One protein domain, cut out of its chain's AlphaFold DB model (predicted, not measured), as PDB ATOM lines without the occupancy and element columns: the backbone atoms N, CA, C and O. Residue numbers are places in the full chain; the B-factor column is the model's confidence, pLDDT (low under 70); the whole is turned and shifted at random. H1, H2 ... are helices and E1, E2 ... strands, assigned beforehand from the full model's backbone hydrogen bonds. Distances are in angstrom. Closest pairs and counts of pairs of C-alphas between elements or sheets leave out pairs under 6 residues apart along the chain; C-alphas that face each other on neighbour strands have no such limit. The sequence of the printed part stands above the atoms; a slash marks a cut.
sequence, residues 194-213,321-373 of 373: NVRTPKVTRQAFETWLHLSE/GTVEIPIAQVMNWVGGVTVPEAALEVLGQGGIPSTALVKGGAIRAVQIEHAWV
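Overview. This is residues 194 to 213 and 321 to 373 of the 373 residues of the protein "TGc domain-containing protein" of Candidatus Entotheonella gemina (UniProt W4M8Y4). A small sheet of three strands has two helices, H2 and H3, packed on one of its faces, while a third helix, H1, sits off one end of this body and, with the residues after it, makes much of the length. The longest strand, E3, lies in the middle of the sheet between E1 and E2. The printed part has 73 residues, with three named helices and three named strands in the order H1, E1, H2, H3, E2, E3; the sheet's order is E1, E3, E2, all antiparallel, and the class is mixed, helices and strands. The whole is only just compact, close to loose, with a radius of gyration of the C-alphas of 13.1 A, and its outline is elongated, spanning 45 by 26 by 25 A.

Arrangement. H1, residues 202 to 208, is not on the sheet, but only just, with 4 pairs of C-alphas within 10 A. Its closest C-alphas to E1, residues 321 to 326, are those of Phe 205 and Gly 321, 7.9 A apart. E1 is an edge strand, antiparallel at 143 degrees to the inner strand E3, residues 362 to 372; N 323 and O 368 are within hydrogen-bond range at 2.9 A. H2, residues 327 to 333, stands up from the sheet over E3, at a height over the sheet of 9.4 A; the closest C-alphas of H2 and E3 are those of Ile 327 and Ala 365, 4.5 A apart. H3, residues 340 to 349, touches H2 at a steep tilt of 48 degrees, the same way, with the C-alphas of Met 331 and Ala 343 closest at 5.3 A. H3 is on the same face as H2, in two layers, helices over one face of a sheet. It runs along E2, residues 354 to 359, at 5 degrees on the local plane and 8.8 A in height over the sheet; their closest C-alphas are those of Leu 347 and Ser 354, 7.1 A apart. E1, H2, H3 and E2 form a split strand-helix-strand unit, two strands running the same way with E3 between them, and its crossover is right-handed. E2 and E3 are a hairpin, antiparallel at 147 degrees, with N 357 and O 365 at 2.8 A. H1 is apart from H2, H3, E2 and E3. In H1, H2 and H3 every O i to N i+4 pair is within hydrogen-bond range.

Along the chain. H1 begins at C-alpha 202, (211.793, 262.032, 203.251). E1 and E2 are each 16.4 A from first to last C-alpha, H1 and H2 each 9.8 A, and H3 14.6 A. E3 is 28.6 A long, bends by 55 degrees at residue 369 and ends at C-alpha 372, (202.721, 258.403, 191.503).

Size, cuts and confidence. The C-alphas of Glu 213 and Thr 338, the two farthest apart, are 44.9 A from each other. Residues 214 to 320 are not printed, and C-alphas 213 and 321 are 20.0 A apart across the cut. Of the links that are printed whole, none is long. Residues 211 to 213 have pLDDT under 70; the mean of the printed part is 91.3.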
ATOM      1  N   ASN A 194     222.803 245.198 190.046       82.94
ATOM      2  CA  ASN A 194     223.171 245.756 191.338       82.94
ATOM      3  C   ASN A 194     222.672 247.197 191.476       82.94
ATOM      4  O   ASN A 194     223.281 248.167 191.019       82.94
ATOM      5  N   VAL A 195     221.538 247.334 192.149       88.12
ATOM      6  CA  VAL A 195     220.899 248.615 192.436       88.12
ATOM      7  C   VAL A 195     221.095 249.009 193.890       88.12
ATOM      8  O   VAL A 195     221.149 248.185 194.801       88.12
ATOM      9  N   ARG A 196     221.159 250.319 194.132       92.50
ATOM     10  CA  ARG A 196     221.152 250.853 195.497       92.50
ATOM     11  C   ARG A 196     219.870 250.448 196.233       92.50
ATOM     12  O   ARG A 196     218.815 250.298 195.622       92.50
ATOM     13  N   THR A 197     219.930 250.412 197.559       93.56
ATOM     14  CA  THR A 197     218.725 250.240 198.375       93.56
ATOM     15  C   THR A 197     217.766 251.441 198.239       93.56
ATOM     16  O   THR A 197     218.219 252.579 198.007       93.56
ATOM     17  N   PRO A 198     216.444 251.215 198.380       94.88
ATOM     18  CA  PRO A 198     215.442 252.274 198.398       94.88
ATOM     19  C   PRO A 198     215.679 253.294 199.517       94.88
ATOM     20  O   PRO A 198     216.085 252.952 200.631       94.88
ATOM     21  N   LYS A 199     215.386 254.570 199.259       94.25
ATOM     22  CA  LYS A 199     215.315 255.593 200.305       94.25
ATOM     23  C   LYS A 199     213.998 255.441 201.055       94.25
ATOM     24  O   LYS A 199     212.928 255.484 200.468       94.25
ATOM     25  N   VAL A 200     214.057 255.299 202.374       92.38
ATOM     26  CA  VAL A 200     212.855 255.085 203.206       92.38
ATOM     27  C   VAL A 200     212.437 256.320 204.007       92.38
ATOM     28  O   VAL A 200     211.392 256.317 204.647       92.38
ATOM     29  N   THR A 201     213.223 257.402 203.966       89.00
ATOM     30  CA  THR A 201     212.908 258.656 204.664       89.00
ATOM     31  C   THR A 201     212.815 259.826 203.696       89.00
ATOM     32  O   THR A 201     213.546 259.906 202.706       89.00
ATOM     33  N   ARG A 202     211.945 260.790 204.021       83.75
ATOM     34  CA  ARG A 202     211.793 262.032 203.251       83.75
ATOM     35  C   ARG A 202     213.118 262.784 203.104       83.75
ATOM     36  O   ARG A 202     213.454 263.196 202.004       83.75
ATOM     37  N   GLN A 203     213.889 262.912 204.184       83.75
ATOM     38  CA  GLN A 203     215.186 263.595 204.154       83.75
ATOM     39  C   GLN A 203     216.191 262.892 203.231       83.75
ATOM     40  O   GLN A 203     216.958 263.562 202.541       83.75
ATOM     41  N   ALA A 204     216.183 261.556 203.186       86.69
ATOM     42  CA  ALA A 204     217.050 260.809 202.284       86.69
ATOM     43  C   ALA A 204     216.675 261.039 200.813       86.69
ATOM     44  O   ALA A 204     217.576 261.186 199.988       86.69
ATOM     45  N   PHE A 205     215.379 261.135 200.495       86.56
ATOM     46  CA  PHE A 205     214.921 261.546 199.165       86.56
ATOM     47  C   PHE A 205     215.292 262.994 198.850       86.56
ATOM     48  O   PHE A 205     215.876 263.235 197.803       86.56
ATOM     49  N   GLU A 206     215.018 263.946 199.743       83.94
ATOM     50  CA  GLU A 206     215.345 265.366 199.534       83.94
ATOM     51  C   GLU A 206     216.848 265.570 199.304       83.94
ATOM     52  O   GLU A 206     217.239 266.274 198.379       83.94
ATOM     53  N   THR A 207     217.691 264.890 200.082       85.44
ATOM     54  CA  THR A 207     219.153 264.947 199.923       85.44
ATOM     55  C   THR A 207     219.596 264.335 198.596       85.44
ATOM     56  O   THR A 207     220.433 264.904 197.900       85.44
ATOM     57  N   TRP A 208     219.033 263.180 198.229       82.44
ATOM     58  CA  TRP A 208     219.366 262.493 196.982       82.44
ATOM     59  C   TRP A 208     218.900 263.269 195.741       82.44
ATOM     60  O   TRP A 208     219.622 263.322 194.748       82.44
ATOM     61  N   LEU A 209     217.731 263.906 195.820       80.75
ATOM     62  CA  LEU A 209     217.160 264.761 194.777       80.75
ATOM     63  C   LEU A 209     217.740 266.183 194.777       80.75
ATOM     64  O   LEU A 209     217.353 266.984 193.931       80.75
ATOM     65  N   HIS A 210     218.633 266.512 195.715       77.38
ATOM     66  CA  HIS A 210     219.170 267.863 195.897       77.38
ATOM     67  C   HIS A 210     218.073 268.935 196.091       77.38
ATOM     68  O   HIS A 210     218.200 270.062 195.624       77.38
ATOM     69  N   LEU A 211     216.985 268.579 196.786       66.50
ATOM     70  CA  LEU A 211     215.857 269.468 197.103       66.50
ATOM     71  C   LEU A 211     216.061 270.268 198.397       66.50
ATOM     72  O   LEU A 211     215.265 271.151 198.714       66.50
ATOM     73  N   SER A 212     217.092 269.944 199.175       57.50
ATOM     74  CA  SER A 212     217.423 270.628 200.418       57.50
ATOM     75  C   SER A 212     218.448 271.741 200.187       57.50
ATOM     76  O   SER A 212     219.652 271.512 200.231       57.50
ATOM     77  N   GLU A 213     217.970 272.975 200.041       53.84
ATOM     78  CA  GLU A 213     218.736 274.144 200.490       53.84
ATOM     79  C   GLU A 213     218.714 274.142 202.032       53.84
ATOM     80  O   GLU A 213     217.634 274.004 202.625       53.84
ATOM     81  N   GLY A 321     208.212 257.889 196.612       93.38
ATOM     82  CA  GLY A 321     208.435 257.190 197.869       93.38
ATOM     83  C   GLY A 321     208.899 255.757 197.676       93.38
ATOM     84  O   GLY A 321     209.100 255.298 196.554       93.38
ATOM     85  N   THR A 322     209.059 255.053 198.791       96.00
ATOM     86  CA  THR A 322     209.286 253.608 198.793       96.00
ATOM     87  C   THR A 322     207.994 252.909 199.164       96.00
ATOM     88  O   THR A 322     207.359 253.262 200.158       96.00
ATOM     89  N   VAL A 323     207.617 251.925 198.359       95.19
ATOM     90  CA  VAL A 323     206.435 251.089 198.562       95.19
ATOM     91  C   VAL A 323     206.866 249.656 198.820       95.19
ATOM     92  O   VAL A 323     207.870 249.193 198.283       95.19
ATOM     93  N   GLU A 324     206.100 248.957 199.647       97.00
ATOM     94  CA  GLU A 324     206.260 247.528 199.883       97.00
ATOM     95  C   GLU A 324     205.194 246.778 199.091       97.00
ATOM     96  O   GLU A 324     203.999 247.027 199.254       97.00
ATOM     97  N   ILE A 325     205.631 245.877 198.214       96.06
ATOM     98  CA  ILE A 325     204.744 245.159 197.301       96.06
ATOM     99  C   ILE A 325     204.908 243.659 197.530       96.06
ATOM    100  O   ILE A 325     206.042 243.172 197.514       96.06
ATOM    101  N   PRO A 326     203.811 242.901 197.716       97.94
ATOM    102  CA  PRO A 326     203.874 241.448 197.800       97.94
ATOM    103  C   PRO A 326     204.597 240.852 196.591       97.94
ATOM    104  O   PRO A 326     204.335 241.234 195.450       97.94
ATOM    105  N   ILE A 327     205.476 239.878 196.830       97.19
ATOM    106  CA  ILE A 327     206.360 239.340 195.786       97.19
ATOM    107  C   ILE A 327     205.588 238.811 194.570       97.19
ATOM    108  O   ILE A 327     205.997 239.047 193.440       97.19
ATOM    109  N   ALA A 328     204.423 238.192 194.782       96.62
ATOM    110  CA  ALA A 328     203.578 237.685 193.702       96.62
ATOM    111  C   ALA A 328     203.107 238.797 192.745       96.62
ATOM    112  O   ALA A 328     203.038 238.595 191.535       96.62
ATOM    113  N   GLN A 329     202.821 239.990 193.274       95.62
ATOM    114  CA  GLN A 329     202.425 241.136 192.459       95.62
ATOM    115  C   GLN A 329     203.618 241.709 191.689       95.62
ATOM    116  O   GLN A 329     203.472 242.036 190.514       95.62
ATOM    117  N   VAL A 330     204.800 241.766 192.312       95.50
ATOM    118  CA  VAL A 330     206.036 242.185 191.633       95.50
ATOM    119  C   VAL A 330     206.365 241.238 190.482       95.50
ATOM    120  O   VAL A 330     206.616 241.698 189.374       95.50
ATOM    121  N   MET A 331     206.294 239.925 190.717       96.12
ATOM    122  CA  MET A 331     206.516 238.892 189.702       96.12
ATOM    123  C   MET A 331     205.582 239.060 188.497       96.12
ATOM    124  O   MET A 331     206.032 238.970 187.356       96.12
ATOM    125  N   ASN A 332     204.308 239.385 188.737       93.81
ATOM    126  CA  ASN A 332     203.356 239.714 187.675       93.81
ATOM    127  C   ASN A 332     203.738 241.003 186.921       93.81
ATOM    128  O   ASN A 332     203.661 241.042 185.697       93.81
ATOM    129  N   TRP A 333     204.184 242.049 187.624       90.31
ATOM    130  CA  TRP A 333     204.567 243.330 187.011       90.31
ATOM    131  C   TRP A 333     205.797 243.249 186.112       90.31
ATOM    132  O   TRP A 333     205.865 243.961 185.115       90.31
ATOM    133  N   VAL A 334     206.761 242.389 186.437       91.69
ATOM    134  CA  VAL A 334     208.002 242.245 185.659       91.69
ATOM    135  C   VAL A 334     207.880 241.258 184.489       91.69
ATOM    136  O   VAL A 334     208.881 240.720 184.025       91.69
ATOM    137  N   GLY A 335     206.659 240.991 184.018       89.44
ATOM    138  CA  GLY A 335     206.409 240.087 182.890       89.44
ATOM    139  C   GLY A 335     206.102 238.639 183.278       89.44
ATOM    140  O   GLY A 335     206.225 237.749 182.441       89.44
ATOM    141  N   GLY A 336     205.691 238.383 184.525       93.06
ATOM    142  CA  GLY A 336     205.172 237.076 184.942       93.06
ATOM    143  C   GLY A 336     206.242 236.027 185.245       93.06
ATOM    144  O   GLY A 336     206.032 234.842 184.991       93.06
ATOM    145  N   VAL A 337     207.393 236.437 185.784       94.44
ATOM    146  CA  VAL A 337     208.437 235.490 186.220       94.44
ATOM    147  C   VAL A 337     207.903 234.549 187.307       94.44
ATOM    148  O   VAL A 337     207.031 234.922 188.085       94.44
ATOM    149  N   THR A 338     208.436 233.328 187.390       93.81
ATOM    150  CA  THR A 338     207.956 232.287 188.325       93.81
ATOM    151  C   THR A 338     208.833 232.105 189.564       93.81
ATOM    152  O   THR A 338     208.455 231.378 190.481       93.81
ATOM    153  N   VAL A 339     209.973 232.799 189.628       94.94
ATOM    154  CA  VAL A 339     210.939 232.738 190.732       94.94
ATOM    155  C   VAL A 339     211.108 234.139 191.350       94.94
ATOM    156  O   VAL A 339     211.379 235.082 190.604       94.94
ATOM    157  N   PRO A 340     210.962 234.311 192.681       95.06
ATOM    158  CA  PRO A 340     211.124 235.599 193.366       95.06
ATOM    159  C   PRO A 340     212.428 236.342 193.064       95.06
ATOM    160  O   PRO A 340     212.425 237.552 192.842       95.06
ATOM    161  N   GLU A 341     213.542 235.620 193.028       93.94
ATOM    162  CA  GLU A 341     214.875 236.160 192.769       93.94
ATOM    163  C   GLU A 341     214.976 236.725 191.349       93.94
ATOM    164  O   GLU A 341     215.560 237.787 191.150       93.94
ATOM    165  N   ALA A 342     214.324 236.084 190.372       93.38
ATOM    166  CA  ALA A 342     214.259 236.597 189.007       93.38
ATOM    167  C   ALA A 342     213.498 237.930 188.937       93.38
ATOM    168  O   ALA A 342     213.833 238.784 188.120       93.38
ATOM    169  N   ALA A 343     212.508 238.149 189.810       94.56
ATOM    170  CA  ALA A 343     211.804 239.426 189.852       94.56
ATOM    171  C   ALA A 343     212.707 240.567 190.335       94.56
ATOM    172  O   ALA A 343     212.676 241.656 189.767       94.56
ATOM    173  N   LEU A 344     213.539 240.307 191.347       93.00
ATOM    174  CA  LEU A 344     214.545 241.262 191.819       93.00
ATOM    175  C   LEU A 344     215.609 241.537 190.757       93.00
ATOM    176  O   LEU A 344     215.981 242.691 190.578       93.00
ATOM    177  N   GLU A 345     216.041 240.510 190.026       92.50
ATOM    178  CA  GLU A 345     216.998 240.663 188.931       92.50
ATOM    179  C   GLU A 345     216.443 241.568 187.823       92.50
ATOM    180  O   GLU A 345     217.119 242.501 187.401       92.50
ATOM    181  N   VAL A 346     215.185 241.380 187.403       93.31
ATOM    182  CA  VAL A 346     214.560 242.248 186.386       93.31
ATOM    183  C   VAL A 346     214.434 243.694 186.883       93.31
ATOM    184  O   VAL A 346     214.744 244.626 186.140       93.31
ATOM    185  N   LEU A 347     214.029 243.904 188.142       94.12
ATOM    186  CA  LEU A 347     214.004 245.246 188.741       94.12
ATOM    187  C   LEU A 347     215.406 245.874 188.780       94.12
ATOM    188  O   LEU A 347     215.565 247.054 188.458       94.12
ATOM    189  N   GLY A 348     216.413 245.081 189.148       92.94
ATOM    190  CA  GLY A 348     217.815 245.475 189.205       92.94
ATOM    191  C   GLY A 348     218.367 245.874 187.839       92.94
ATOM    192  O   GLY A 348     218.960 246.942 187.695       92.94
ATOM    193  N   GLN A 349     218.106 245.070 186.807       91.81
ATOM    194  CA  GLN A 349     218.481 245.368 185.421       91.81
ATOM    195  C   GLN A 349     217.804 246.642 184.905       91.81
ATOM    196  O   GLN A 349     218.401 247.412 184.154       91.81
ATOM    197  N   GLY A 350     216.580 246.900 185.366       91.50
ATOM    198  CA  GLY A 350     215.845 248.142 185.153       91.50
ATOM    199  C   GLY A 350     216.392 249.367 185.885       91.50
ATOM    200  O   GLY A 350     215.926 250.487 185.655       91.50
ATOM    201  N   GLY A 351     217.352 249.175 186.791       92.81
ATOM    202  CA  GLY A 351     217.897 250.222 187.645       92.81
ATOM    203  C   GLY A 351     216.968 250.644 188.787       92.81
ATOM    204  O   GLY A 351     217.227 251.675 189.406       92.81
ATOM    205  N   ILE A 352     215.893 249.897 189.069       94.69
ATOM    206  CA  ILE A 352     214.917 250.232 190.116       94.69
ATOM    207  C   ILE A 352     215.518 249.904 191.485       94.69
ATOM    208  O   ILE A 352     215.707 248.723 191.782       94.69
ATOM    209  N   PRO A 353     215.762 250.903 192.360       95.38
ATOM    210  CA  PRO A 353     216.198 250.657 193.728       95.38
ATOM    211  C   PRO A 353     215.214 249.726 194.424       95.38
ATOM    212  O   PRO A 353     214.031 250.057 194.554       95.38
ATOM    213  N   SER A 354     215.697 248.559 194.844       95.38
ATOM    214  CA  SER A 354     214.851 247.505 195.392       95.38
ATOM    215  C   SER A 354     215.543 246.721 196.506       95.38
ATOM    216  O   SER A 354     216.768 246.694 196.621       95.38
ATOM    217  N   THR A 355     214.758 246.138 197.411       95.44
ATOM    218  CA  THR A 355     215.260 245.288 198.501       95.44
ATOM    219  C   THR A 355     214.240 244.210 198.846       95.44
ATOM    220  O   THR A 355     213.060 244.495 199.053       95.44
ATOM    221  N   ALA A 356     214.704 242.963 198.919       95.81
ATOM    222  CA  ALA A 356     213.887 241.816 199.289       95.81
ATOM    223  C   ALA A 356     213.543 241.836 200.785       95.81
ATOM    224  O   ALA A 356     214.426 241.984 201.630       95.81
ATOM    225  N   LEU A 357     212.275 241.610 201.121       95.69
ATOM    226  CA  LEU A 357     211.832 241.379 202.493       95.69
ATOM    227  C   LEU A 357     211.619 239.884 202.716       95.69
ATOM    228  O   LEU A 357     210.660 239.286 202.217       95.69
ATOM    229  N   VAL A 358     212.534 239.277 203.469       95.75
ATOM    230  CA  VAL A 358     212.560 237.834 203.735       95.75
ATOM    231  C   VAL A 358     211.878 237.533 205.066       95.75
ATOM    232  O   VAL A 358     212.228 238.098 206.101       95.75
ATOM    233  N   LYS A 359     210.921 236.599 205.062       93.94
ATOM    234  CA  LYS A 359     210.263 236.098 206.277       93.94
ATOM    235  C   LYS A 359     210.101 234.586 206.202       93.94
ATOM    236  O   LYS A 359     209.446 234.068 205.297       93.94
ATOM    237  N   GLY A 360     210.676 233.889 207.186       91.12
ATOM    238  CA  GLY A 360     210.676 232.425 207.238       91.12
ATOM    239  C   GLY A 360     211.454 231.788 206.084       91.12
ATOM    240  O   GLY A 360     210.982 230.817 205.509       91.12
ATOM    241  N   GLY A 361     212.591 232.380 205.695       92.50
ATOM    242  CA  GLY A 361     213.455 231.866 204.623       92.50
ATOM    243  C   GLY A 361     212.967 232.119 203.191       92.50
ATOM    244  O   GLY A 361     213.661 231.748 202.257       92.50
ATOM    245  N   ALA A 362     211.812 232.766 203.005       94.00
ATOM    246  CA  ALA A 362     211.264 233.095 201.690       94.00
ATOM    247  C   ALA A 362     211.063 234.607 201.527       94.00
ATOM    248  O   ALA A 362     210.670 235.295 202.476       94.00
ATOM    249  N   ILE A 363     211.281 235.115 200.311       95.75
ATOM    250  CA  ILE A 363     210.951 236.495 199.940       95.75
ATOM    251  C   ILE A 363     209.425 236.638 199.958       95.75
ATOM    252  O   ILE A 363     208.719 235.902 199.274       95.75
ATOM    253  N   ARG A 364     208.896 237.557 200.771       96.88
ATOM    254  CA  ARG A 364     207.446 237.801 200.898       96.88
ATOM    255  C   ARG A 364     206.995 239.068 200.201       96.88
ATOM    256  O   ARG A 364     205.898 239.106 199.646       96.88
ATOM    257  N   ALA A 365     207.841 240.081 200.224       97.44
ATOM    258  CA  ALA A 365     207.584 241.362 199.608       97.44
ATOM    259  C   ALA A 365     208.897 241.970 199.123       97.44
ATOM    260  O   ALA A 365     209.986 241.504 199.472       97.44
ATOM    261  N   VAL A 366     208.783 243.009 198.311       97.19
ATOM    262  CA  VAL A 366     209.910 243.809 197.848       97.19
ATOM    263  C   VAL A 366     209.609 245.260 198.179       97.19
ATOM    264  O   VAL A 366     208.526 245.759 197.873       97.19
ATOM    265  N   GLN A 367     210.569 245.933 198.805       97.25
ATOM    266  CA  GLN A 367     210.562 247.386 198.877       97.25
ATOM    267  C   GLN A 367     211.134 247.931 197.580       97.25
ATOM    268  O   GLN A 367     212.250 247.560 197.219       97.25
ATOM    269  N   ILE A 368     210.393 248.798 196.897       96.06
ATOM    270  CA  ILE A 368     210.845 249.468 195.675       96.06
ATOM    271  C   ILE A 368     210.607 250.966 195.777       96.06
ATOM    272  O   ILE A 368     209.618 251.410 196.363       96.06
ATOM    273  N   GLU A 369     211.483 251.754 195.164       95.75
ATOM    274  CA  GLU A 369     211.157 253.154 194.911       95.75
ATOM    275  C   GLU A 369     210.146 253.280 193.775       95.75
ATOM    276  O   GLU A 369     210.266 252.633 192.734       95.75
ATOM    277  N   HIS A 370     209.149 254.136 193.974       95.12
ATOM    278  CA  HIS A 370     208.039 254.314 193.055       95.12
ATOM    279  C   HIS A 370     207.602 255.777 192.989       95.12
ATOM    280  O   HIS A 370     207.777 256.536 193.947       95.12
ATOM    281  N   ALA A 371     207.019 256.152 191.852       93.69
ATOM    282  CA  ALA A 371     206.445 257.467 191.609       93.69
ATOM    283  C   ALA A 371     204.954 257.339 191.272       93.69
ATOM    284  O   ALA A 371     204.556 256.429 190.551       93.69
ATOM    285  N   TRP A 372     204.148 258.257 191.792       93.38
ATOM    286  CA  TRP A 372     202.721 258.403 191.503       93.38
ATOM    287  C   TRP A 372     202.350 259.893 191.451       93.38
ATOM    288  O   TRP A 372     203.236 260.752 191.471       93.38
ATOM    289  N   VAL A 373     201.057 260.196 191.325       92.75
ATOM    290  CA  VAL A 373     200.507 261.556 191.180       92.75
ATOM    291  C   VAL A 373     199.703 261.951 192.408       92.75
ATOM    292  O   VAL A 373     198.965 261.073 192.912       92.75
TER     293      VAL A 373